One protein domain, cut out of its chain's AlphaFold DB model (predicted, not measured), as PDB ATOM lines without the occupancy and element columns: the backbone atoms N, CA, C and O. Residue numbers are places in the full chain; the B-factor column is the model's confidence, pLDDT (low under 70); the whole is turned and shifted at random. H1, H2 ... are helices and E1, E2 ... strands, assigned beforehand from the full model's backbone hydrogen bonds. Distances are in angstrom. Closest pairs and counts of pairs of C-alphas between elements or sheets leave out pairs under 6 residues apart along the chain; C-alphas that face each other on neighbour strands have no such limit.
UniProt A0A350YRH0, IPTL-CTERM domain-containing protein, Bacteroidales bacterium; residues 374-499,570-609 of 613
ATOM      1  N   TYR A 374     103.498  68.781  46.201       89.94
ATOM      2  CA  TYR A 374     104.300  68.281  47.319       89.94
ATOM      3  C   TYR A 374     103.449  68.241  48.581       89.94
ATOM      4  O   TYR A 374     102.551  69.069  48.744       89.94
ATOM      5  N   ILE A 375     103.716  67.291  49.470       92.00
ATOM      6  CA  ILE A 375     103.047  67.171  50.765       92.00
ATOM      7  C   ILE A 375     104.096  67.306  51.863       92.00
ATOM      8  O   ILE A 375     105.099  66.599  51.842       92.00
ATOM      9  N   TYR A 376     103.832  68.193  52.818       94.69
ATOM     10  CA  TYR A 376     104.656  68.413  54.001       94.69
ATOM     11  C   TYR A 376     103.848  68.058  55.243       94.69
ATOM     12  O   TYR A 376     102.731  68.550  55.425       94.69
ATOM     13  N   GLU A 377     104.399  67.197  56.089       96.00
ATOM     14  CA  GLU A 377     103.681  66.567  57.189       96.00
ATOM     15  C   GLU A 377     104.467  66.664  58.495       96.00
ATOM     16  O   GLU A 377     105.677  66.450  58.534       96.00
ATOM     17  N   ALA A 378     103.755  66.941  59.586       97.19
ATOM     18  CA  ALA A 378     104.203  66.647  60.938       97.19
ATOM     19  C   ALA A 378     103.503  65.364  61.405       97.19
ATOM     20  O   ALA A 378     102.283  65.357  61.600       97.19
ATOM     21  N   LEU A 379     104.272  64.289  61.573       96.50
ATOM     22  CA  LEU A 379     103.816  63.032  62.162       96.50
ATOM     23  C   LEU A 379     103.992  63.119  63.677       96.50
ATOM     24  O   LEU A 379     105.092  63.398  64.154       96.50
ATOM     25  N   ILE A 380     102.914  62.918  64.430       97.12
ATOM     26  CA  ILE A 380     102.858  63.218  65.862       97.12
ATOM     27  C   ILE A 380     102.448  61.965  66.637       97.12
ATOM     28  O   ILE A 380     101.333  61.473  66.464       97.12
ATOM     29  N   ASP A 381     103.326  61.501  67.522       96.12
ATOM     30  CA  ASP A 381     103.051  60.524  68.584       96.12
ATOM     31  C   ASP A 381     102.857  61.301  69.894       96.12
ATOM     32  O   ASP A 381     103.765  61.982  70.386       96.12
ATOM     33  N   SER A 382     101.637  61.293  70.418       90.88
ATOM     34  CA  SER A 382     101.244  62.067  71.595       90.88
ATOM     35  C   SER A 382     100.491  61.254  72.649       90.88
ATOM     36  O   SER A 382     100.405  61.693  73.803       90.88
ATOM     37  N   ILE A 383      99.980  60.071  72.301       81.19
ATOM     38  CA  ILE A 383      99.262  59.157  73.188       81.19
ATOM     39  C   ILE A 383      99.678  57.695  72.932       81.19
ATOM     40  O   ILE A 383     100.076  57.307  71.841       81.19
ATOM     41  N   PRO A 384      99.572  56.802  73.933       81.81
ATOM     42  CA  PRO A 384      99.870  55.392  73.708       81.81
ATOM     43  C   PRO A 384      98.882  54.740  72.727       81.81
ATOM     44  O   PRO A 384      97.684  54.689  73.007       81.81
ATOM     45  N   GLY A 385      99.398  54.130  71.656       80.00
ATOM     46  CA  GLY A 385      98.614  53.273  70.754       80.00
ATOM     47  C   GLY A 385      98.406  53.797  69.332       80.00
ATOM     48  O   GLY A 385      97.506  53.290  68.659       80.00
ATOM     49  N   GLY A 386      99.217  54.760  68.885       86.94
ATOM     50  CA  GLY A 386      99.173  55.293  67.527       86.94
ATOM     51  C   GLY A 386      99.445  54.276  66.415       86.94
ATOM     52  O   GLY A 386      99.892  53.146  66.635       86.94
ATOM     53  N   GLY A 387      99.125  54.697  65.197       88.62
ATOM     54  CA  GLY A 387      99.236  53.911  63.980       88.62
ATOM     55  C   GLY A 387     100.654  53.815  63.431       88.62
ATOM     56  O   GLY A 387     101.623  54.322  63.997       88.62
ATOM     57  N   GLU A 388     100.752  53.149  62.288       88.62
ATOM     58  CA  GLU A 388     101.985  52.989  61.529       88.62
ATOM     59  C   GLU A 388     101.984  53.918  60.312       88.62
ATOM     60  O   GLU A 388     100.999  53.981  59.569       88.62
ATOM     61  N   VAL A 389     103.109  54.593  60.091       84.12
ATOM     62  CA  VAL A 389     103.402  55.371  58.887       84.12
ATOM     63  C   VAL A 389     104.665  54.824  58.244       84.12
ATOM     64  O   VAL A 389     105.686  54.690  58.907       84.12
ATOM     65  N   VAL A 390     104.614  54.501  56.953       82.25
ATOM     66  CA  VAL A 390     105.796  54.034  56.217       82.25
ATOM     67  C   VAL A 390     106.530  55.230  55.629       82.25
ATOM     68  O   VAL A 390     105.929  56.005  54.892       82.25
ATOM     69  N   VAL A 391     107.822  55.335  55.923       80.75
ATOM     70  CA  VAL A 391     108.730  56.362  55.398       80.75
ATOM     71  C   VAL A 391     109.900  55.704  54.658       80.75
ATOM     72  O   VAL A 391     110.202  54.520  54.858       80.75
ATOM     73  N   VAL A 392     110.529  56.449  53.753       78.12
ATOM     74  CA  VAL A 392     111.793  56.086  53.102       78.12
ATOM     75  C   VAL A 392     112.637  57.357  52.918       78.12
ATOM     76  O   VAL A 392     112.093  58.453  52.898       78.12
ATOM     77  N   GLN A 393     113.960  57.218  52.904       78.81
ATOM     78  CA  GLN A 393     114.937  58.292  52.706       78.81
ATOM     79  C   GLN A 393     116.157  57.726  51.967       78.81
ATOM     80  O   GLN A 393     116.578  56.582  52.174       78.81
ATOM     81  N   GLY A 394     116.724  58.493  51.043       72.75
ATOM     82  CA  GLY A 394     117.809  58.042  50.172       72.75
ATOM     83  C   GLY A 394     117.530  56.696  49.482       72.75
ATOM     84  O   GLY A 394     116.476  56.438  48.910       72.75
ATOM     85  N   ASN A 395     118.508  55.792  49.557       73.50
ATOM     86  CA  ASN A 395     118.401  54.436  49.005       73.50
ATOM     87  C   ASN A 395     117.996  53.388  50.058       73.50
ATOM     88  O   ASN A 395     118.307  52.203  49.891       73.50
ATOM     89  N   GLU A 396     117.399  53.798  51.177       82.12
ATOM     90  CA  GLU A 396     117.015  52.847  52.216       82.12
ATOM     91  C   GLU A 396     115.772  52.027  51.832       82.12
ATOM     92  O   GLU A 396     115.012  52.361  50.921       82.12
ATOM     93  N   ALA A 397     115.570  50.902  52.520       80.12
ATOM     94  CA  ALA A 397     114.339  50.139  52.368       80.12
ATOM     95  C   ALA A 397     113.201  50.841  53.131       80.12
ATOM     96  O   ALA A 397     113.430  51.234  54.278       80.12
ATOM     97  N   PRO A 398     111.978  50.925  52.566       82.75
ATOM     98  CA  PRO A 398     110.829  51.469  53.281       82.75
ATOM     99  C   PRO A 398     110.661  50.806  54.642       82.75
ATOM    100  O   PRO A 398     110.666  49.572  54.744       82.75
ATOM    101  N   HIS A 399     110.516  51.618  55.681       81.25
ATOM    102  CA  HIS A 399     110.337  51.139  57.042       81.25
ATOM    103  C   HIS A 399     109.259  51.941  57.768       81.25
ATOM    104  O   HIS A 399     108.801  52.990  57.325       81.25
ATOM    105  N   ALA A 400     108.802  51.371  58.871       86.12
ATOM    106  CA  ALA A 400     107.612  51.790  59.579       86.12
ATOM    107  C   ALA A 400     107.954  52.651  60.800       86.12
ATOM    108  O   ALA A 400     108.605  52.168  61.731       86.12
ATOM    109  N   VAL A 401     107.449  53.881  60.835       87.44
ATOM    110  CA  VAL A 401     107.359  54.719  62.032       87.44
ATOM    111  C   VAL A 401     106.079  54.341  62.773       87.44
ATOM    112  O   VAL A 401     104.971  54.496  62.263       87.44
ATOM    113  N   GLN A 402     106.242  53.780  63.965       92.56
ATOM    114  CA  GLN A 402     105.145  53.318  64.817       92.56
ATOM    115  C   GLN A 402     104.705  54.424  65.779       92.56
ATOM    116  O   GLN A 402     105.503  55.297  66.108       92.56
ATOM    117  N   GLY A 403     103.477  54.328  66.290       92.88
ATOM    118  CA  GLY A 403     102.985  55.197  67.362       92.88
ATOM    119  C   GLY A 403     102.419  56.538  66.897       92.88
ATOM    120  O   GLY A 403     102.115  57.374  67.731       92.88
ATOM    121  N   ILE A 404     102.218  56.758  65.595       95.19
ATOM    122  CA  ILE A 404     101.704  58.040  65.096       95.19
ATOM    123  C   ILE A 404     100.200  58.159  65.371       95.19
ATOM    124  O   ILE A 404      99.386  57.423  64.813       95.19
ATOM    125  N   ASP A 405      99.813  59.117  66.202       94.94
ATOM    126  CA  ASP A 405      98.416  59.388  66.547       94.94
ATOM    127  C   ASP A 405      97.784  60.413  65.619       94.94
ATOM    128  O   ASP A 405      96.610  60.294  65.260       94.94
ATOM    129  N   TYR A 406      98.567  61.412  65.209       95.25
ATOM    130  CA  TYR A 406      98.096  62.494  64.359       95.25
ATOM    131  C   TYR A 406      99.050  62.775  63.206       95.25
ATOM    132  O   TYR A 406     100.268  62.664  63.335       95.25
ATOM    133  N   ILE A 407      98.474  63.201  62.086       95.94
ATOM    134  CA  ILE A 407      99.206  63.750  60.946       95.94
ATOM    135  C   ILE A 407      98.661  65.148  60.700       95.94
ATOM    136  O   ILE A 407      97.460  65.314  60.473       95.94
ATOM    137  N   VAL A 408      99.528  66.155  60.741       96.44
ATOM    138  CA  VAL A 408      99.187  67.506  60.290       96.44
ATOM    139  C   VAL A 408      99.891  67.727  58.962       96.44
ATOM    140  O   VAL A 408     101.115  67.780  58.931       96.44
ATOM    141  N   ALA A 409      99.123  67.819  57.881       95.62
ATOM    142  CA  ALA A 409      99.641  67.849  56.520       95.62
ATOM    143  C   ALA A 409      99.210  69.117  55.786       95.62
ATOM    144  O   ALA A 409      98.053  69.535  55.877       95.62
ATOM    145  N   ILE A 410     100.111  69.674  54.987       95.00
ATOM    146  CA  ILE A 410      99.821  70.757  54.053       95.00
ATOM    147  C   ILE A 410     100.367  70.401  52.672       95.00
ATOM    148  O   ILE A 410     101.439  69.812  52.544       95.00
ATOM    149  N   SER A 411      99.612  70.729  51.625       92.38
ATOM    150  CA  SER A 411     100.050  70.523  50.244       92.38
ATOM    151  C   SER A 411     100.631  71.805  49.667       92.38
ATOM    152  O   SER A 411     100.041  72.867  49.839       92.38
ATOM    153  N   PHE A 412     101.706  71.711  48.905       91.12
ATOM    154  CA  PHE A 412     102.246  72.801  48.107       91.12
ATOM    155  C   PHE A 412     102.048  72.503  46.627       91.12
ATOM    156  O   PHE A 412     102.430  71.434  46.155       91.12
ATOM    157  N   ASP A 413     101.455  73.445  45.897       85.75
ATOM    158  CA  ASP A 413     101.365  73.373  44.442       85.75
ATOM    159  C   ASP A 413     102.446  74.268  43.828       85.75
ATOM    160  O   ASP A 413     102.365  75.499  43.848       85.75
ATOM    161  N   GLY A 414     103.467  73.625  43.267       81.75
ATOM    162  CA  GLY A 414     104.585  74.289  42.616       81.75
ATOM    163  C   GLY A 414     104.190  75.157  41.427       81.75
ATOM    164  O   GLY A 414     104.893  76.104  41.089       81.75
ATOM    165  N   SER A 415     103.044  74.881  40.800       80.06
ATOM    166  CA  SER A 415     102.568  75.676  39.669       80.06
ATOM    167  C   SER A 415     101.961  77.015  40.092       80.06
ATOM    168  O   SER A 415     101.975  77.969  39.310       80.06
ATOM    169  N   THR A 416     101.441  77.101  41.319       80.81
ATOM    170  CA  THR A 416     100.829  78.320  41.864       80.81
ATOM    171  C   THR A 416     101.719  79.029  42.877       80.81
ATOM    172  O   THR A 416     101.500  80.212  43.133       80.81
ATOM    173  N   GLY A 417     102.704  78.338  43.458       83.12
ATOM    174  CA  GLY A 417     103.533  78.876  44.534       83.12
ATOM    175  C   GLY A 417     102.754  79.074  45.839       83.12
ATOM    176  O   GLY A 417     103.107  79.932  46.647       83.12
ATOM    177  N   THR A 418     101.665  78.324  46.044       84.06
ATOM    178  CA  THR A 418     100.783  78.483  47.211       84.06
ATOM    179  C   THR A 418     100.684  77.211  48.032       84.06
ATOM    180  O   THR A 418     100.594  76.111  47.480       84.06
ATOM    181  N   LEU A 419     100.601  77.374  49.352       91.19
ATOM    182  CA  LEU A 419     100.235  76.295  50.257       91.19
ATOM    183  C   LEU A 419      98.706  76.154  50.306       91.19
ATOM    184  O   LEU A 419      97.971  77.137  50.435       91.19
ATOM    185  N   GLY A 420      98.236  74.920  50.166       89.00
ATOM    186  CA  GLY A 420      96.833  74.536  50.255       89.00
ATOM    187  C   GLY A 420      96.327  74.460  51.701       89.00
ATOM    188  O   GLY A 420      96.994  74.921  52.626       89.00
ATOM    189  N   PRO A 421      95.139  73.869  51.918       87.44
ATOM    190  CA  PRO A 421      94.579  73.695  53.255       87.44
ATOM    191  C   PRO A 421      95.479  72.861  54.170       87.44
ATOM    192  O   PRO A 421      96.037  71.847  53.740       87.44
ATOM    193  N   THR A 422      95.533  73.223  55.454       94.44
ATOM    194  CA  THR A 422      96.139  72.363  56.478       94.44
ATOM    195  C   THR A 422      95.127  71.308  56.909       94.44
ATOM    196  O   THR A 422      94.063  71.626  57.439       94.44
ATOM    197  N   ASN A 423      95.445  70.038  56.693       92.56
ATOM    198  CA  ASN A 423      94.609  68.903  57.059       92.56
ATOM    199  C   ASN A 423      95.152  68.233  58.318       92.56
ATOM    200  O   ASN A 423      96.352  68.020  58.452       92.56
ATOM    201  N   THR A 424      94.262  67.872  59.233       93.88
ATOM    202  CA  THR A 424      94.588  67.128  60.449       93.88
ATOM    203  C   THR A 424      93.922  65.773  60.381       93.88
ATOM    204  O   THR A 424      92.697  65.676  60.280       93.88
ATOM    205  N   TYR A 425      94.724  64.726  60.477       93.25
ATOM    206  CA  TYR A 425      94.262  63.354  60.525       93.25
ATOM    207  C   TYR A 425      94.518  62.762  61.904       93.25
ATOM    208  O   TYR A 425      95.545  63.046  62.508       93.25
ATOM    209  N   GLN A 426      93.596  61.929  62.375       92.56
ATOM    210  CA  GLN A 426      93.713  61.187  63.627       92.56
ATOM    211  C   GLN A 426      93.647  59.688  63.346       92.56
ATOM    212  O   GLN A 426      92.791  59.226  62.582       92.56
ATOM    213  N   TYR A 427      94.522  58.926  63.988       91.81
ATOM    214  CA  TYR A 427      94.479  57.475  63.984       91.81
ATOM    215  C   TYR A 427      93.268  56.970  64.781       91.81
ATOM    216  O   TYR A 427      93.061  57.343  65.933       91.81
ATOM    217  N   GLN A 428      92.447  56.110  64.170       86.56
ATOM    218  CA  GLN A 428      91.209  55.591  64.780       86.56
ATOM    219  C   GLN A 428      91.318  54.114  65.220       86.56
ATOM    220  O   GLN A 428      90.305  53.470  65.500       86.56
ATOM    221  N   GLY A 429      92.526  53.540  65.279       84.44
ATOM    222  CA  GLY A 429      92.721  52.146  65.689       84.44
ATOM    223  C   GLY A 429      92.308  51.120  64.624       84.44
ATOM    224  O   GLY A 429      92.702  51.207  63.461       84.44
ATOM    225  N   ALA A 430      91.533  50.104  65.034       62.53
ATOM    226  CA  ALA A 430      91.128  48.972  64.194       62.53
ATOM    227  C   ALA A 430      90.140  49.402  63.088       62.53
ATOM    228  O   ALA A 430      88.924  49.402  63.280       62.53
ATOM    229  N   GLY A 431      90.669  49.771  61.922       61.84
ATOM    230  CA  GLY A 431      89.905  50.321  60.803       61.84
ATOM    231  C   GLY A 431      90.814  50.908  59.714       61.84
ATOM    232  O   GLY A 431      91.990  50.552  59.668       61.84
ATOM    233  N   PRO A 432      90.302  51.790  58.830       52.53
ATOM    234  CA  PRO A 432      90.995  52.278  57.626       52.53
ATOM    235  C   PRO A 432      92.191  53.226  57.883       52.53
ATOM    236  O   PRO A 432      92.558  53.996  57.002       52.53
ATOM    237  N   GLY A 433      92.819  53.174  59.061       82.88
ATOM    238  CA  GLY A 433      93.961  54.014  59.413       82.88
ATOM    239  C   GLY A 433      93.554  55.423  59.846       82.88
ATOM    240  O   GLY A 433      92.702  55.595  60.721       82.88
ATOM    241  N   PHE A 434      94.213  56.426  59.270       84.94
ATOM    242  CA  PHE A 434      94.061  57.838  59.613       84.94
ATOM    243  C   PHE A 434      92.806  58.457  58.984       84.94
ATOM    244  O   PHE A 434      92.559  58.320  57.787       84.94
ATOM    245  N   VAL A 435      92.021  59.180  59.788       85.62
ATOM    246  CA  VAL A 435      90.795  59.870  59.355       85.62
ATOM    247  C   VAL A 435      90.990  61.373  59.465       85.62
ATOM    248  O   VAL A 435      91.419  61.853  60.509       85.62
ATOM    249  N   ASN A 436      90.647  62.122  58.413       87.56
ATOM    250  CA  ASN A 436      90.660  63.584  58.458       87.56
ATOM    251  C   ASN A 436      89.596  64.079  59.452       87.56
ATOM    252  O   ASN A 436      88.400  63.852  59.252       87.56
ATOM    253  N   ILE A 437      90.040  64.732  60.523       88.31
ATOM    254  CA  ILE A 437      89.187  65.299  61.574       88.31
ATOM    255  C   ILE A 437      89.041  66.820  61.459       88.31
ATOM    256  O   ILE A 437      88.151  67.390  62.091       88.31
ATOM    257  N   ASN A 438      89.892  67.478  60.667       91.88
ATOM    258  CA  ASN A 438      89.840  68.913  60.428       91.88
ATOM    259  C   ASN A 438      90.574  69.303  59.136       91.88
ATOM    260  O   ASN A 438      91.666  68.811  58.860       91.88
ATOM    261  N   SER A 439      90.026  70.286  58.423       89.00
ATOM    262  CA  SER A 439      90.691  70.978  57.318       89.00
ATOM    263  C   SER A 439      90.602  72.485  57.552       89.00
ATOM    264  O   SER A 439      89.518  73.062  57.460       89.00
ATOM    265  N   ASP A 440      91.730  73.126  57.854       86.62
ATOM    266  CA  ASP A 440      91.844  74.584  57.866       86.62
ATOM    267  C   ASP A 440      92.090  75.065  56.433       86.62
ATOM    268  O   ASP A 440      93.157  74.846  55.863       86.62
ATOM    269  N   SER A 441      91.080  75.697  55.837       84.06
ATOM    270  CA  SER A 441      91.141  76.215  54.467       84.06
ATOM    271  C   SER A 441      91.939  77.514  54.337       84.06
ATOM    272  O   SER A 441      91.940  78.107  53.259       84.06
ATOM    273  N   THR A 442      92.546  78.007  55.419       79.94
ATOM    274  CA  THR A 442      93.431  79.170  55.355       79.94
ATOM    275  C   THR A 442      94.641  78.812  54.499       79.94
ATOM    276  O   THR A 442      95.361  77.863  54.793       79.94
ATOM    277  N   THR A 443      94.838  79.553  53.412       78.00
ATOM    278  CA  THR A 443      96.015  79.407  52.557       78.00
ATOM    279  C   THR A 443      97.130  80.310  53.031       78.00
ATOM    280  O   THR A 443      96.883  81.451  53.433       78.00
ATOM    281  N   HIS A 444      98.351  79.818  52.888       85.19
ATOM    282  CA  HIS A 444      99.562  80.513  53.290       85.19
ATOM    283  C   HIS A 444     100.507  80.651  52.097       85.19
ATOM    284  O   HIS A 444     100.495  79.841  51.163       85.19
ATOM    285  N   THR A 445     101.296  81.718  52.102       86.81
ATOM    286  CA  THR A 445     102.389  81.890  51.148       86.81
ATOM    287  C   THR A 445     103.585  81.078  51.613       86.81
ATOM    288  O   THR A 445     103.882  81.033  52.802       86.81
ATOM    289  N   ILE A 446     104.274  80.439  50.672       92.56
ATOM    290  CA  ILE A 446     105.584  79.852  50.945       92.56
ATOM    291  C   ILE A 446     106.624  80.981  51.022       92.56
ATOM    292  O   ILE A 446     106.576  81.938  50.242       92.56
ATOM    293  N   GLY A 447     107.561  80.887  51.963       93.56
ATOM    294  CA  GLY A 447     108.739  81.752  51.980       93.56
ATOM    295  C   GLY A 447     109.802  81.205  51.042       93.56
ATOM    296  O   GLY A 447     110.086  80.017  51.088       93.56
ATOM    297  N   TYR A 448     110.406  82.032  50.193       93.38
ATOM    298  CA  TYR A 448     111.469  81.581  49.292       93.38
ATOM    299  C   TYR A 448     112.829  82.096  49.755       93.38
ATOM    300  O   TYR A 448     113.032  83.307  49.872       93.38
ATOM    301  N   GLY A 449     113.779  81.181  49.961       93.56
ATOM    302  CA  GLY A 449     115.191  81.514  50.174       93.56
ATOM    303  C   GLY A 449     115.513  82.242  51.483       93.56
ATOM    304  O   GLY A 449     116.600  82.807  51.617       93.56
ATOM    305  N   ASN A 450     114.574  82.287  52.425       95.31
ATOM    306  CA  ASN A 450     114.705  82.983  53.705       95.31
ATOM    307  C   ASN A 450     114.736  82.034  54.914       95.31
ATOM    308  O   ASN A 450     114.886  82.506  56.041       95.31
ATOM    309  N   GLY A 451     114.615  80.725  54.690       96.12
ATOM    310  CA  GLY A 451     114.724  79.685  55.706       96.12
ATOM    311  C   GLY A 451     116.166  79.369  56.110       96.12
ATOM    312  O   GLY A 451     117.134  80.022  55.703       96.12
ATOM    313  N   TYR A 452     116.311  78.337  56.936       95.44
ATOM    314  CA  TYR A 452     117.586  77.797  57.387       95.44
ATOM    315  C   TYR A 452     118.467  77.446  56.193       95.44
ATOM    316  O   TYR A 452     118.053  76.722  55.297       95.44
ATOM    317  N   ASP A 453     119.682  77.988  56.181       94.81
ATOM    318  CA  ASP A 453     120.670  77.792  55.118       94.81
ATOM    319  C   ASP A 453     120.130  78.037  53.691       94.81
ATOM    320  O   ASP A 453     120.506  77.347  52.742       94.81
ATOM    321  N   GLY A 454     119.229  79.020  53.551       93.00
ATOM    322  CA  GLY A 454     118.674  79.442  52.264       93.00
ATOM    323  C   GLY A 454     117.517  78.590  51.742       93.00
ATOM    324  O   GLY A 454     117.140  78.767  50.587       93.00
ATOM    325  N   ALA A 455     116.953  77.695  52.554       95.25
ATOM    326  CA  ALA A 455     115.760  76.933  52.194       95.25
ATOM    327  C   ALA A 455     114.514  77.816  52.009       95.25
ATOM    328  O   ALA A 455     114.447  78.966  52.461       95.25
ATOM    329  N   SER A 456     113.504  77.240  51.369       95.25
ATOM    330  CA  SER A 456     112.143  77.761  51.373       95.25
ATOM    331  C   SER A 456     111.405  77.323  52.639       95.25
ATOM    332  O   SER A 456     111.757  76.329  53.264       95.25
ATOM    333  N   VAL A 457     110.388  78.081  53.026       96.06
ATOM    334  CA  VAL A 457     109.734  78.018  54.331       96.06
ATOM    335  C   VAL A 457     108.279  77.615  54.142       96.06
ATOM    336  O   VAL A 457     107.492  78.354  53.546       96.06
ATOM    337  N   VAL A 458     107.928  76.439  54.656       96.50
ATOM    338  CA  VAL A 458     106.570  75.892  54.654       96.50
ATOM    339  C   VAL A 458     106.003  75.977  56.060       96.50
ATOM    340  O   VAL A 458     106.495  75.322  56.977       96.50
ATOM    341  N   GLU A 459     104.944  76.762  56.230       96.44
ATOM    342  CA  GLU A 459     104.342  77.034  57.534       96.44
ATOM    343  C   GLU A 459     102.891  76.587  57.575       96.44
ATOM    344  O   GLU A 459     102.118  76.804  56.640       96.44
ATOM    345  N   PHE A 460     102.508  75.966  58.685       96.75
ATOM    346  CA  PHE A 460     101.147  75.502  58.904       96.75
ATOM    347  C   PHE A 460     100.840  75.401  60.395       96.75
ATOM    348  O   PHE A 460     101.731  75.392  61.247       96.75
ATOM    349  N   ARG A 461      99.553  75.348  60.740       95.88
ATOM    350  CA  ARG A 461      99.117  75.272  62.138       95.88
ATOM    351  C   ARG A 461      97.921  74.367  62.327       95.88
ATOM    352  O   ARG A 461      97.144  74.125  61.411       95.88
ATOM    353  N   VAL A 462      97.725  73.946  63.568       95.56
ATOM    354  CA  VAL A 462      96.527  73.222  63.995       95.56
ATOM    355  C   VAL A 462      96.055  73.748  65.341       95.56
ATOM    356  O   VAL A 462      96.867  74.087  66.205       95.56
ATOM    357  N   LEU A 463      94.737  73.814  65.545       92.19
ATOM    358  CA  LEU A 463      94.184  74.074  66.873       92.19
ATOM    359  C   LEU A 463      94.597  72.949  67.822       92.19
ATOM    360  O   LEU A 463      94.375  71.772  67.530       92.19
ATOM    361  N   LYS A 464      95.121  73.297  68.998       93.88
ATOM    362  CA  LYS A 464      95.557  72.308  69.992       93.88
ATOM    363  C   LYS A 464      94.436  71.355  70.410       93.88
ATOM    364  O   LYS A 464      94.698  70.193  70.714       93.88
ATOM    365  N   SER A 465      93.184  71.820  70.371       90.38
ATOM    366  CA  SER A 465      92.003  71.001  70.655       90.38
ATOM    367  C   SER A 465      91.818  69.829  69.691       90.38
ATOM    368  O   SER A 465      91.212  68.842  70.090       90.38
ATOM    369  N   PHE A 466      92.325  69.909  68.455       92.12
ATOM    370  CA  PHE A 466      92.272  68.787  67.509       92.12
ATOM    371  C   PHE A 466      93.341  67.730  67.770       92.12
ATOM    372  O   PHE A 466      93.165  66.597  67.341       92.12
ATOM    373  N   LEU A 467      94.404  68.076  68.499       94.19
ATOM    374  CA  LEU A 467      95.419  67.122  68.948       94.19
ATOM    375  C   LEU A 467      95.180  66.643  70.388       94.19
ATOM    376  O   LEU A 467      96.054  66.019  70.970       94.19
ATOM    377  N   GLU A 468      94.037  66.984  70.995       92.50
ATOM    378  CA  GLU A 468      93.715  66.685  72.401       92.50
ATOM    379  C   GLU A 468      94.639  67.364  73.436       92.50
ATOM    380  O   GLU A 468      94.681  66.969  74.599       92.50
ATOM    381  N   ASN A 469      95.306  68.464  73.056       87.25
ATOM    382  CA  ASN A 469      96.194  69.256  73.924       87.25
ATOM    383  C   ASN A 469      97.256  68.413  74.670       87.25
ATOM    384  O   ASN A 469      97.307  68.451  75.905       87.25
ATOM    385  N   PRO A 470      98.127  67.671  73.966       88.88
ATOM    386  CA  PRO A 470      99.073  66.788  74.626       88.88
ATOM    387  C   PRO A 470     100.123  67.611  75.379       88.88
ATOM    388  O   PRO A 470     100.574  68.654  74.905       88.88
ATOM    389  N   ALA A 471     100.509  67.151  76.573       84.50
ATOM    390  CA  ALA A 471     101.525  67.827  77.389       84.50
ATOM    391  C   ALA A 471     102.939  67.680  76.804       84.50
ATOM    392  O   ALA A 471     103.794  68.541  77.013       84.50
ATOM    393  N   SER A 472     103.168  66.586  76.081       90.69
ATOM    394  CA  SER A 472     104.374  66.311  75.314       90.69
ATOM    395  C   SER A 472     104.018  65.501  74.075       90.69
ATOM    396  O   SER A 472     103.048  64.749  74.106       90.69
ATOM    397  N   MET A 473     104.815  65.615  73.022       95.00
ATOM    398  CA  MET A 473     104.672  64.817  71.807       95.00
ATOM    399  C   MET A 473     106.036  64.542  71.182       95.00
ATOM    400  O   MET A 473     106.923  65.398  71.220       95.00
ATOM    401  N   GLN A 474     106.194  63.355  70.607       96.12
ATOM    402  CA  GLN A 474     107.275  63.052  69.687       96.12
ATOM    403  C   GLN A 474     106.825  63.421  68.278       96.12
ATOM    404  O   GLN A 474     105.726  63.070  67.857       96.12
ATOM    405  N   ILE A 475     107.664  64.159  67.563       96.62
ATOM    406  CA  ILE A 475     107.351  64.660  66.230       96.62
ATOM    407  C   ILE A 475     108.436  64.200  65.272       96.62
ATOM    408  O   ILE A 475     109.617  64.198  65.618       96.62
ATOM    409  N   LEU A 476     108.019  63.842  64.068       96.56
ATOM    410  CA  LEU A 476     108.873  63.608  62.917       96.56
ATOM    411  C   LEU A 476     108.296  64.389  61.738       96.56
ATOM    412  O   LEU A 476     107.091  64.336  61.488       96.56
ATOM    413  N   TYR A 477     109.137  65.144  61.038       97.19
ATOM    414  CA  TYR A 477     108.740  65.786  59.793       97.19
ATOM    415  C   TYR A 477     108.955  64.849  58.616       97.19
ATOM    416  O   TYR A 477     109.943  64.121  58.589       97.19
ATOM    417  N   HIS A 478     108.025  64.890  57.667       94.62
ATOM    418  CA  HIS A 478     108.053  64.108  56.439       94.62
ATOM    419  C   HIS A 478     107.643  64.998  55.263       94.62
ATOM    420  O   HIS A 478     106.666  65.746  55.355       94.62
ATOM    421  N   ALA A 479     108.389  64.926  54.168       93.56
ATOM    422  CA  ALA A 479     108.108  65.611  52.915       93.56
ATOM    423  C   ALA A 479     108.020  64.571  51.796       93.56
ATOM    424  O   ALA A 479     108.781  63.608  51.792       93.56
ATOM    425  N   SER A 480     107.074  64.719  50.865       90.00
ATOM    426  CA  SER A 480     106.919  63.741  49.781       90.00
ATOM    427  C   SER A 480     106.268  64.280  48.507       90.00
ATOM    428  O   SER A 480     105.414  65.175  48.527       90.00
ATOM    429  N   ARG A 481     106.611  63.632  47.391       85.31
ATOM    430  CA  ARG A 481     105.973  63.710  46.075       85.31
ATOM    431  C   ARG A 481     105.913  62.304  45.489       85.31
ATOM    432  O   ARG A 481     106.864  61.749  44.935       85.31
ATOM    433  N   ALA A 482     104.713  61.738  45.506       75.69
ATOM    434  CA  ALA A 482     104.449  60.395  44.999       75.69
ATOM    435  C   ALA A 482     105.260  59.291  45.709       75.69
ATOM    436  O   ALA A 482     104.817  58.803  46.741       75.69
ATOM    437  N   LEU A 483     106.367  58.833  45.113       68.75
ATOM    438  CA  LEU A 483     107.214  57.751  45.645       68.75
ATOM    439  C   LEU A 483     108.539  58.258  46.213       68.75
ATOM    440  O   LEU A 483     109.296  57.449  46.742       68.75
ATOM    441  N   VAL A 484     108.828  59.545  46.034       80.00
ATOM    442  CA  VAL A 484     109.999  60.184  46.616       80.00
ATOM    443  C   VAL A 484     109.567  60.826  47.929       80.00
ATOM    444  O   VAL A 484     108.411  61.247  48.080       80.00
ATOM    445  N   ASN A 485     110.464  60.765  48.899       87.25
ATOM    446  CA  ASN A 485     110.272  61.305  50.222       87.25
ATOM    447  C   ASN A 485     111.590  61.614  50.921       87.25
ATOM    448  O   ASN A 485     112.666  61.119  50.562       87.25
ATOM    449  N   ASP A 486     111.436  62.408  51.967       92.12
ATOM    450  CA  ASP A 486     112.452  62.719  52.944       92.12
ATOM    451  C   ASP A 486     111.822  62.822  54.337       92.12
ATOM    452  O   ASP A 486     110.623  63.112  54.475       92.12
ATOM    453  N   TYR A 487     112.602  62.556  55.380       94.06
ATOM    454  CA  TYR A 487     112.137  62.702  56.747       94.06
ATOM    455  C   TYR A 487     113.260  62.981  57.741       94.06
ATOM    456  O   TYR A 487     114.362  62.453  57.678       94.06
ATOM    457  N   THR A 488     112.900  63.714  58.788       95.75
ATOM    458  CA  THR A 488     113.834  64.072  59.856       95.75
ATOM    459  C   THR A 488     113.915  62.992  60.935       95.75
ATOM    460  O   THR A 488     112.939  62.291  61.201       95.75
ATOM    461  N   SER A 489     114.998  62.962  61.715       94.94
ATOM    462  CA  SER A 489     115.008  62.211  62.982       94.94
ATOM    463  C   SER A 489     113.902  62.685  63.952       94.94
ATOM    464  O   SER A 489     113.667  63.889  64.069       94.94
ATOM    465  N   PRO A 490     113.254  61.784  64.716       95.75
ATOM    466  CA  PRO A 490     112.194  62.178  65.635       95.75
ATOM    467  C   PRO A 490     112.737  63.009  66.806       95.75
ATOM    468  O   PRO A 490     113.778  62.693  67.388       95.75
ATOM    469  N   PHE A 491     111.993  64.032  67.221       95.38
ATOM    470  CA  PHE A 491     112.351  64.939  68.316       95.38
ATOM    471  C   PHE A 491     111.181  65.133  69.293       95.38
ATOM    472  O   PHE A 491     110.045  64.770  69.006       95.38
ATOM    473  N   GLN A 492     111.454  65.664  70.487       94.69
ATOM    474  CA  GLN A 492     110.455  65.827  71.554       94.69
ATOM    475  C   GLN A 492     109.998  67.285  71.675       94.69
ATOM    476  O   GLN A 492     110.829  68.195  71.701       94.69
ATOM    477  N   TYR A 493     108.691  67.500  71.828       91.50
ATOM    478  CA  TYR A 493     108.078  68.783  72.166       91.50
ATOM    479  C   TYR A 493     107.328  68.708  73.514       91.50
ATOM    480  O   TYR A 493     106.632  67.724  73.743       91.50
ATOM    481  N   PRO A 494     107.400  69.737  74.386       78.81
ATOM    482  CA  PRO A 494     108.297  70.875  74.260       78.81
ATOM    483  C   PRO A 494     109.744  70.411  74.456       78.81
ATOM    484  O   PRO A 494     110.073  69.794  75.470       78.81
ATOM    485  N   ALA A 495     110.636  70.762  73.524       60.88
ATOM    486  CA  ALA A 495     112.047  70.860  73.873       60.88
ATOM    487  C   ALA A 495     112.099  71.825  75.060       60.88
ATOM    488  O   ALA A 495     111.329  72.780  75.082       60.88
ATOM    489  N   SER A 496     112.893  71.564  76.094       51.34
ATOM    490  CA  SER A 496     112.918  72.384  77.309       51.34
ATOM    491  C   SER A 496     113.295  73.841  76.992       51.34
ATOM    492  O   SER A 496     114.459  74.223  77.098       51.34
ATOM    493  N   VAL A 497     112.324  74.658  76.582       49.50
ATOM    494  CA  VAL A 497     112.505  76.077  76.315       49.50
ATOM    495  C   VAL A 497     112.260  76.767  77.641       49.50
ATOM    496  O   VAL A 497     111.160  76.727  78.196       49.50
ATOM    497  N   ALA A 498     113.311  77.376  78.187       45.69
ATOM    498  CA  ALA A 498     113.145  78.337  79.259       45.69
ATOM    499  C   ALA A 498     112.186  79.410  78.738       45.69
ATOM    500  O   ALA A 498     112.535  80.127  77.802       45.69
ATOM    501  N   ALA A 499     110.974  79.474  79.298       45.78
ATOM    502  CA  ALA A 499     110.006  80.495  78.940       45.78
ATOM    503  C   ALA A 499     110.714  81.849  79.010       45.78
ATOM    504  O   ALA A 499     111.146  82.270  80.087       45.78
ATOM    505  N   ILE A 570     113.035  81.085  68.522       88.69
ATOM    506  CA  ILE A 570     112.758  79.679  68.233       88.69
ATOM    507  C   ILE A 570     113.861  79.161  67.311       88.69
ATOM    508  O   ILE A 570     114.004  79.605  66.176       88.69
ATOM    509  N   ASN A 571     114.649  78.214  67.813       93.31
ATOM    510  CA  ASN A 571     115.658  77.509  67.024       93.31
ATOM    511  C   ASN A 571     115.044  76.261  66.363       93.31
ATOM    512  O   ASN A 571     114.013  75.778  66.850       93.31
ATOM    513  N   PRO A 572     115.687  75.697  65.322       96.06
ATOM    514  CA  PRO A 572     115.313  74.390  64.794       96.06
ATOM    515  C   PRO A 572     115.181  73.357  65.917       96.06
ATOM    516  O   PRO A 572     116.077  73.212  66.751       96.06
ATOM    517  N   SER A 573     114.054  72.650  65.945       95.44
ATOM    518  CA  SER A 573     113.838  71.502  66.836       95.44
ATOM    519  C   SER A 573     114.532  70.248  66.304       95.44
ATOM    520  O   SER A 573     114.942  69.391  67.084       95.44
ATOM    521  N   VAL A 574     114.712  70.187  64.984       96.50
ATOM    522  CA  VAL A 574     115.506  69.187  64.275       96.50
ATOM    523  C   VAL A 574     116.188  69.840  63.072       96.50
ATOM    524  O   VAL A 574     115.653  70.778  62.483       96.50
ATOM    525  N   VAL A 575     117.388  69.370  62.742       96.62
ATOM    526  CA  VAL A 575     118.129  69.709  61.520       96.62
ATOM    527  C   VAL A 575     118.409  68.397  60.815       96.62
ATOM    528  O   VAL A 575     118.737  67.416  61.488       96.62
ATOM    529  N   ASP A 576     118.279  68.401  59.499       95.56
ATOM    530  CA  ASP A 576     118.389  67.200  58.684       95.56
ATOM    531  C   ASP A 576     119.565  67.273  57.703       95.56
ATOM    532  O   ASP A 576     120.184  68.332  57.519       95.56
ATOM    533  N   THR A 577     119.968  66.122  57.162       93.94
ATOM    534  CA  THR A 577     121.143  66.047  56.292       93.94
ATOM    535  C   THR A 577     120.768  66.420  54.869       93.94
ATOM    536  O   THR A 577     120.047  65.715  54.198       93.94
ATOM    537  N   LYS A 578     121.353  67.497  54.351       92.31
ATOM    538  CA  LYS A 578     121.023  67.966  53.003       92.31
ATOM    539  C   LYS A 578     121.398  66.974  51.900       92.31
ATOM    540  O   LYS A 578     122.515  66.448  51.886       92.31
ATOM    541  N   ASN A 579     120.563  66.924  50.873       88.94
ATOM    542  CA  ASN A 579     120.603  66.096  49.673       88.94
ATOM    543  C   ASN A 579     120.515  64.596  49.969       88.94
ATOM    544  O   ASN A 579     121.239  63.810  49.342       88.94
ATOM    545  N   ASP A 580     119.670  64.198  50.917       89.12
ATOM    546  CA  ASP A 580     119.446  62.788  51.244       89.12
ATOM    547  C   ASP A 580     118.019  62.282  50.975       89.12
ATOM    548  O   ASP A 580     117.731  61.108  51.230       89.12
ATOM    549  N   SER A 581     117.192  63.083  50.294       86.06
ATOM    550  CA  SER A 581     115.907  62.642  49.739       86.06
ATOM    551  C   SER A 581     116.020  61.386  48.853       86.06
ATOM    552  O   SER A 581     117.021  61.139  48.161       86.06
ATOM    553  N   SER A 582     114.968  60.558  48.836       75.88
ATOM    554  CA  SER A 582     115.020  59.184  48.300       75.88
ATOM    555  C   SER A 582     115.245  59.021  46.793       75.88
ATOM    556  O   SER A 582     115.528  57.921  46.311       75.88
ATOM    557  N   ALA A 583     115.227  60.113  46.030       77.25
ATOM    558  CA  ALA A 583     115.560  60.110  44.605       77.25
ATOM    559  C   ALA A 583     116.454  61.281  44.174       77.25
ATOM    560  O   ALA A 583     116.605  61.512  42.970       77.25
ATOM    561  N   GLY A 584     117.042  62.017  45.125       74.69
ATOM    562  CA  GLY A 584     117.755  63.261  44.834       74.69
ATOM    563  C   GLY A 584     116.851  64.340  44.229       74.69
ATOM    564  O   GLY A 584     117.335  65.179  43.470       74.69
ATOM    565  N   ASP A 585     115.543  64.281  44.506       80.62
ATOM    566  CA  ASP A 585     114.634  65.397  44.256       80.62
ATOM    567  C   ASP A 585     114.881  66.417  45.373       80.62
ATOM    568  O   ASP A 585     114.594  66.139  46.539       80.62
ATOM    569  N   SER A 586     115.478  67.562  45.039       80.06
ATOM    570  CA  SER A 586     115.785  68.598  46.029       80.06
ATOM    571  C   SER A 586     114.515  69.163  46.666       80.06
ATOM    572  O   SER A 586     114.540  69.560  47.820       80.06
ATOM    573  N   PHE A 587     113.372  69.102  45.979       78.69
ATOM    574  CA  PHE A 587     112.117  69.695  46.444       78.69
ATOM    575  C   PHE A 587     111.511  69.060  47.699       78.69
ATOM    576  O   PHE A 587     110.572  69.612  48.269       78.69
ATOM    577  N   GLU A 588     112.021  67.911  48.123       84.38
ATOM    578  CA  GLU A 588     111.607  67.243  49.356       84.38
ATOM    579  C   GLU A 588     112.666  67.315  50.443       84.38
ATOM    580  O   GLU A 588     112.361  66.962  51.571       84.38
ATOM    581  N   ASP A 589     113.870  67.783  50.113       92.44
ATOM    582  CA  ASP A 589     115.017  67.798  51.010       92.44
ATOM    583  C   ASP A 589     114.750  68.761  52.170       92.44
ATOM    584  O   ASP A 589     114.747  69.990  52.008       92.44
ATOM    585  N   ILE A 590     114.480  68.195  53.339       95.44
ATOM    586  CA  ILE A 590     114.231  68.924  54.567       95.44
ATOM    587  C   ILE A 590     115.584  69.406  55.082       95.44
ATOM    588  O   ILE A 590     116.568  68.684  55.142       95.44
ATOM    589  N   PHE A 591     115.670  70.677  55.457       96.69
ATOM    590  CA  PHE A 591     116.878  71.251  56.050       96.69
ATOM    591  C   PHE A 591     116.709  71.392  57.561       96.69
ATOM    592  O   PHE A 591     117.641  71.151  58.332       96.69
ATOM    593  N   ALA A 592     115.522  71.819  58.000       97.69
ATOM    594  CA  ALA A 592     115.216  72.041  59.405       97.69
ATOM    595  C   ALA A 592     113.710  71.980  59.689       97.69
ATOM    596  O   ALA A 592     112.885  72.407  58.885       97.69
ATOM    597  N   GLY A 593     113.362  71.513  60.886       97.31
ATOM    598  CA  GLY A 593     111.996  71.486  61.398       97.31
ATOM    599  C   GLY A 593     111.852  72.302  62.678       97.31
ATOM    600  O   GLY A 593     112.703  72.230  63.568       97.31
ATOM    601  N   TYR A 594     110.764  73.059  62.802       97.06
ATOM    602  CA  TYR A 594     110.487  73.945  63.932       97.06
ATOM    603  C   TYR A 594     109.061  73.770  64.418       97.06
ATOM    604  O   TYR A 594     108.114  73.757  63.633       97.06
ATOM    605  N   ILE A 595     108.893  73.777  65.734       95.25
ATOM    606  CA  ILE A 595     107.577  73.828  66.350       95.25
ATOM    607  C   ILE A 595     107.544  74.838  67.491       95.25
ATOM    608  O   ILE A 595     108.467  74.946  68.300       95.25
ATOM    609  N   THR A 596     106.429  75.551  67.592       93.88
ATOM    610  CA  THR A 596     106.079  76.332  68.775       93.88
ATOM    611  C   THR A 596     104.581  76.249  69.041       93.88
ATOM    612  O   THR A 596     103.830  75.601  68.309       93.88
ATOM    613  N   SER A 597     104.123  76.864  70.125       92.25
ATOM    614  CA  SER A 597     102.700  76.930  70.421       92.25
ATOM    615  C   SER A 597     102.334  78.178  71.209       92.25
ATOM    616  O   SER A 597     103.162  78.723  71.940       92.25
ATOM    617  N   ASP A 598     101.083  78.604  71.069       86.81
ATOM    618  CA  ASP A 598     100.464  79.629  71.911       86.81
ATOM    619  C   ASP A 598      99.300  79.025  72.721       86.81
ATOM    620  O   ASP A 598      99.260  77.815  72.951       86.81
ATOM    621  N   ASP A 599      98.353  79.830  73.201       81.38
ATOM    622  CA  ASP A 599      97.211  79.316  73.968       81.38
ATOM    623  C   ASP A 599      96.250  78.442  73.131       81.38
ATOM    624  O   ASP A 599      95.540  77.610  73.697       81.38
ATOM    625  N   ASN A 600      96.224  78.591  71.800       84.38
ATOM    626  CA  ASN A 600      95.200  78.007  70.927       84.38
ATOM    627  C   ASN A 600      95.755  77.052  69.864       84.38
ATOM    628  O   ASN A 600      95.064  76.101  69.490       84.38
ATOM    629  N   TYR A 601      96.974  77.281  69.378       91.94
ATOM    630  CA  TYR A 601      97.542  76.616  68.209       91.94
ATOM    631  C   TYR A 601      98.896  75.965  68.498       91.94
ATOM    632  O   TYR A 601      99.689  76.446  69.310       91.94
ATOM    633  N   TYR A 602      99.163  74.875  67.782       95.12
ATOM    634  CA  TYR A 602     100.519  74.436  67.462       95.12
ATOM    635  C   TYR A 602     100.895  74.987  66.090       95.12
ATOM    636  O   TYR A 602     100.102  74.884  65.151       95.12
ATOM    637  N   TYR A 603     102.093  75.554  65.993       95.62
ATOM    638  CA  TYR A 603     102.662  76.097  64.766       95.62
ATOM    639  C   TYR A 603     103.821  75.216  64.340       95.62
ATOM    640  O   TYR A 603     104.726  74.969  65.140       95.62
ATOM    641  N   PHE A 604     103.797  74.772  63.093       97.19
ATOM    642  CA  PHE A 604     104.842  73.976  62.481       97.19
ATOM    643  C   PHE A 604     105.472  74.780  61.355       97.19
ATOM    644  O   PHE A 604     104.775  75.461  60.599       97.19
ATOM    645  N   ARG A 605     106.787  74.660  61.236       97.25
ATOM    646  CA  ARG A 605     107.535  75.153  60.092       97.25
ATOM    647  C   ARG A 605     108.528  74.099  59.642       97.25
ATOM    648  O   ARG A 605     109.241  73.524  60.465       97.25
ATOM    649  N   MET A 606     108.562  73.875  58.338       97.75
ATOM    650  CA  MET A 606     109.539  73.036  57.667       97.75
ATOM    651  C   MET A 606     110.308  73.901  56.678       97.75
ATOM    652  O   MET A 606     109.712  74.547  55.818       97.75
ATOM    653  N   ASP A 607     111.625  73.927  56.829       97.44
ATOM    654  CA  ASP A 607     112.521  74.548  55.866       97.44
ATOM    655  C   ASP A 607     112.969  73.458  54.891       97.44
ATOM    656  O   ASP A 607     113.623  72.515  55.330       97.44
ATOM    657  N   ALA A 608     112.606  73.567  53.611       94.75
ATOM    658  CA  ALA A 608     112.905  72.580  52.568       94.75
ATOM    659  C   ALA A 608     113.424  73.248  51.281       94.75
ATOM    660  O   ALA A 608     113.139  74.426  51.028       94.75
ATOM    661  N   ASP A 609     114.191  72.535  50.454       91.75
ATOM    662  CA  ASP A 609     114.764  73.094  49.219       91.75
ATOM    663  C   ASP A 609     113.743  73.210  48.081       91.75
ATOM    664  O   ASP A 609     113.701  72.427  47.140       91.75
TER     665      ASP A 609
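This is residues 374 to 499 and 570 to 609 of the 613 residues of the protein "IPTL-CTERM domain-containing protein" of Bacteroidales bacterium (UniProt A0A350YRH0). Three layers of antiparallel strands are stacked: a large, strongly twisted sheet of E1, E4, E5, E6, E8, E9 and E10 in the middle, the smaller sheet E7, E12, E11 over one face and the hairpin E2 and E3 over part of the opposite face. The strands of both smaller sheets cross those of the large one, and the short helix H1 sits at one end, grazing the two larger sheets. The printed part has 166 residues with twelve named strands and one named helix, H1 falling between E7 and E8, and the class is mostly strand. It is compact, with a radius of gyration of the C-alphas of 14.9 A, and rounded, spanning 37 by 35 by 32 A.

E1, residues 374 to 381, begins with C-alpha 374 at (104.300, 68.281, 47.319) and is 22.7 A long. E2 is residues 387 to 391 and E3 residues 399 to 404. E4, residues 406 to 413, is 22.9 A long; E5, residues 418 to 427, is the longest strand by residues, 27.6 A; E6 is residues 434 to 440. E7, residues 456 to 463, is 24.0 A long, and H1 follows directly as residues 464 to 467. E8, residues 473 to 481, is 25.8 A long; E9 is residues 484 to 487 and E10 residues 491 to 493. E11, residues 590 to 597, is 21.2 A long, and E12, residues 601 to 608, is 22.3 A long, ending with C-alpha 608 at (112.905, 72.580, 52.568).

In the branched sheet E1 has E4 on one side, with N 376 and O 410 2.9 A apart, and E8 on the other side, with N 377 and O 478 2.8 A apart. E4, E5 and E6 form a meander, each strand the antiparallel neighbour of the one before; N 409 and O 423 are 2.8 A apart, as are N 424 and O 438. On the side of E8 away from E1 the pairing is staggered: E10 pairs with residues 473 to 475, with N 475 and O 491 2.9 A apart, and E9 with residues 478 to 481, with N 479 and O 486 2.9 A apart. The three sheets are a stack of sheets, face to face in turn. The sheet E7, E12, E11 has its strands at 49 degrees to those of the branched sheet; the closest C-alphas of E5 and E7, Thr 422 and Phe 460, are 6.4 A apart. Within it N 458 and O 606 are 2.8 A apart, and N 594 and O 605 also 2.8 A. The hairpin E2 and E3, with N 401 and O 389 2.7 A apart, has its strands at 50 degrees to the branched sheet's. H1 is too short for an O i to N i+4 pair; its one O i to N i+3 pair is within range.

The C-alphas farthest apart, those of Ala 430 and Gly 449, are 42.8 A apart. Residues 500 to 569 are not printed, and C-alphas 499 and 570 are 11.1 A apart across the cut. Of the links that are printed whole, E6 to E7 is long, with 15 residues. The mean pLDDT of the printed part is 88.1; residues 430 to 432, 483 and 495 to 499 are under 70.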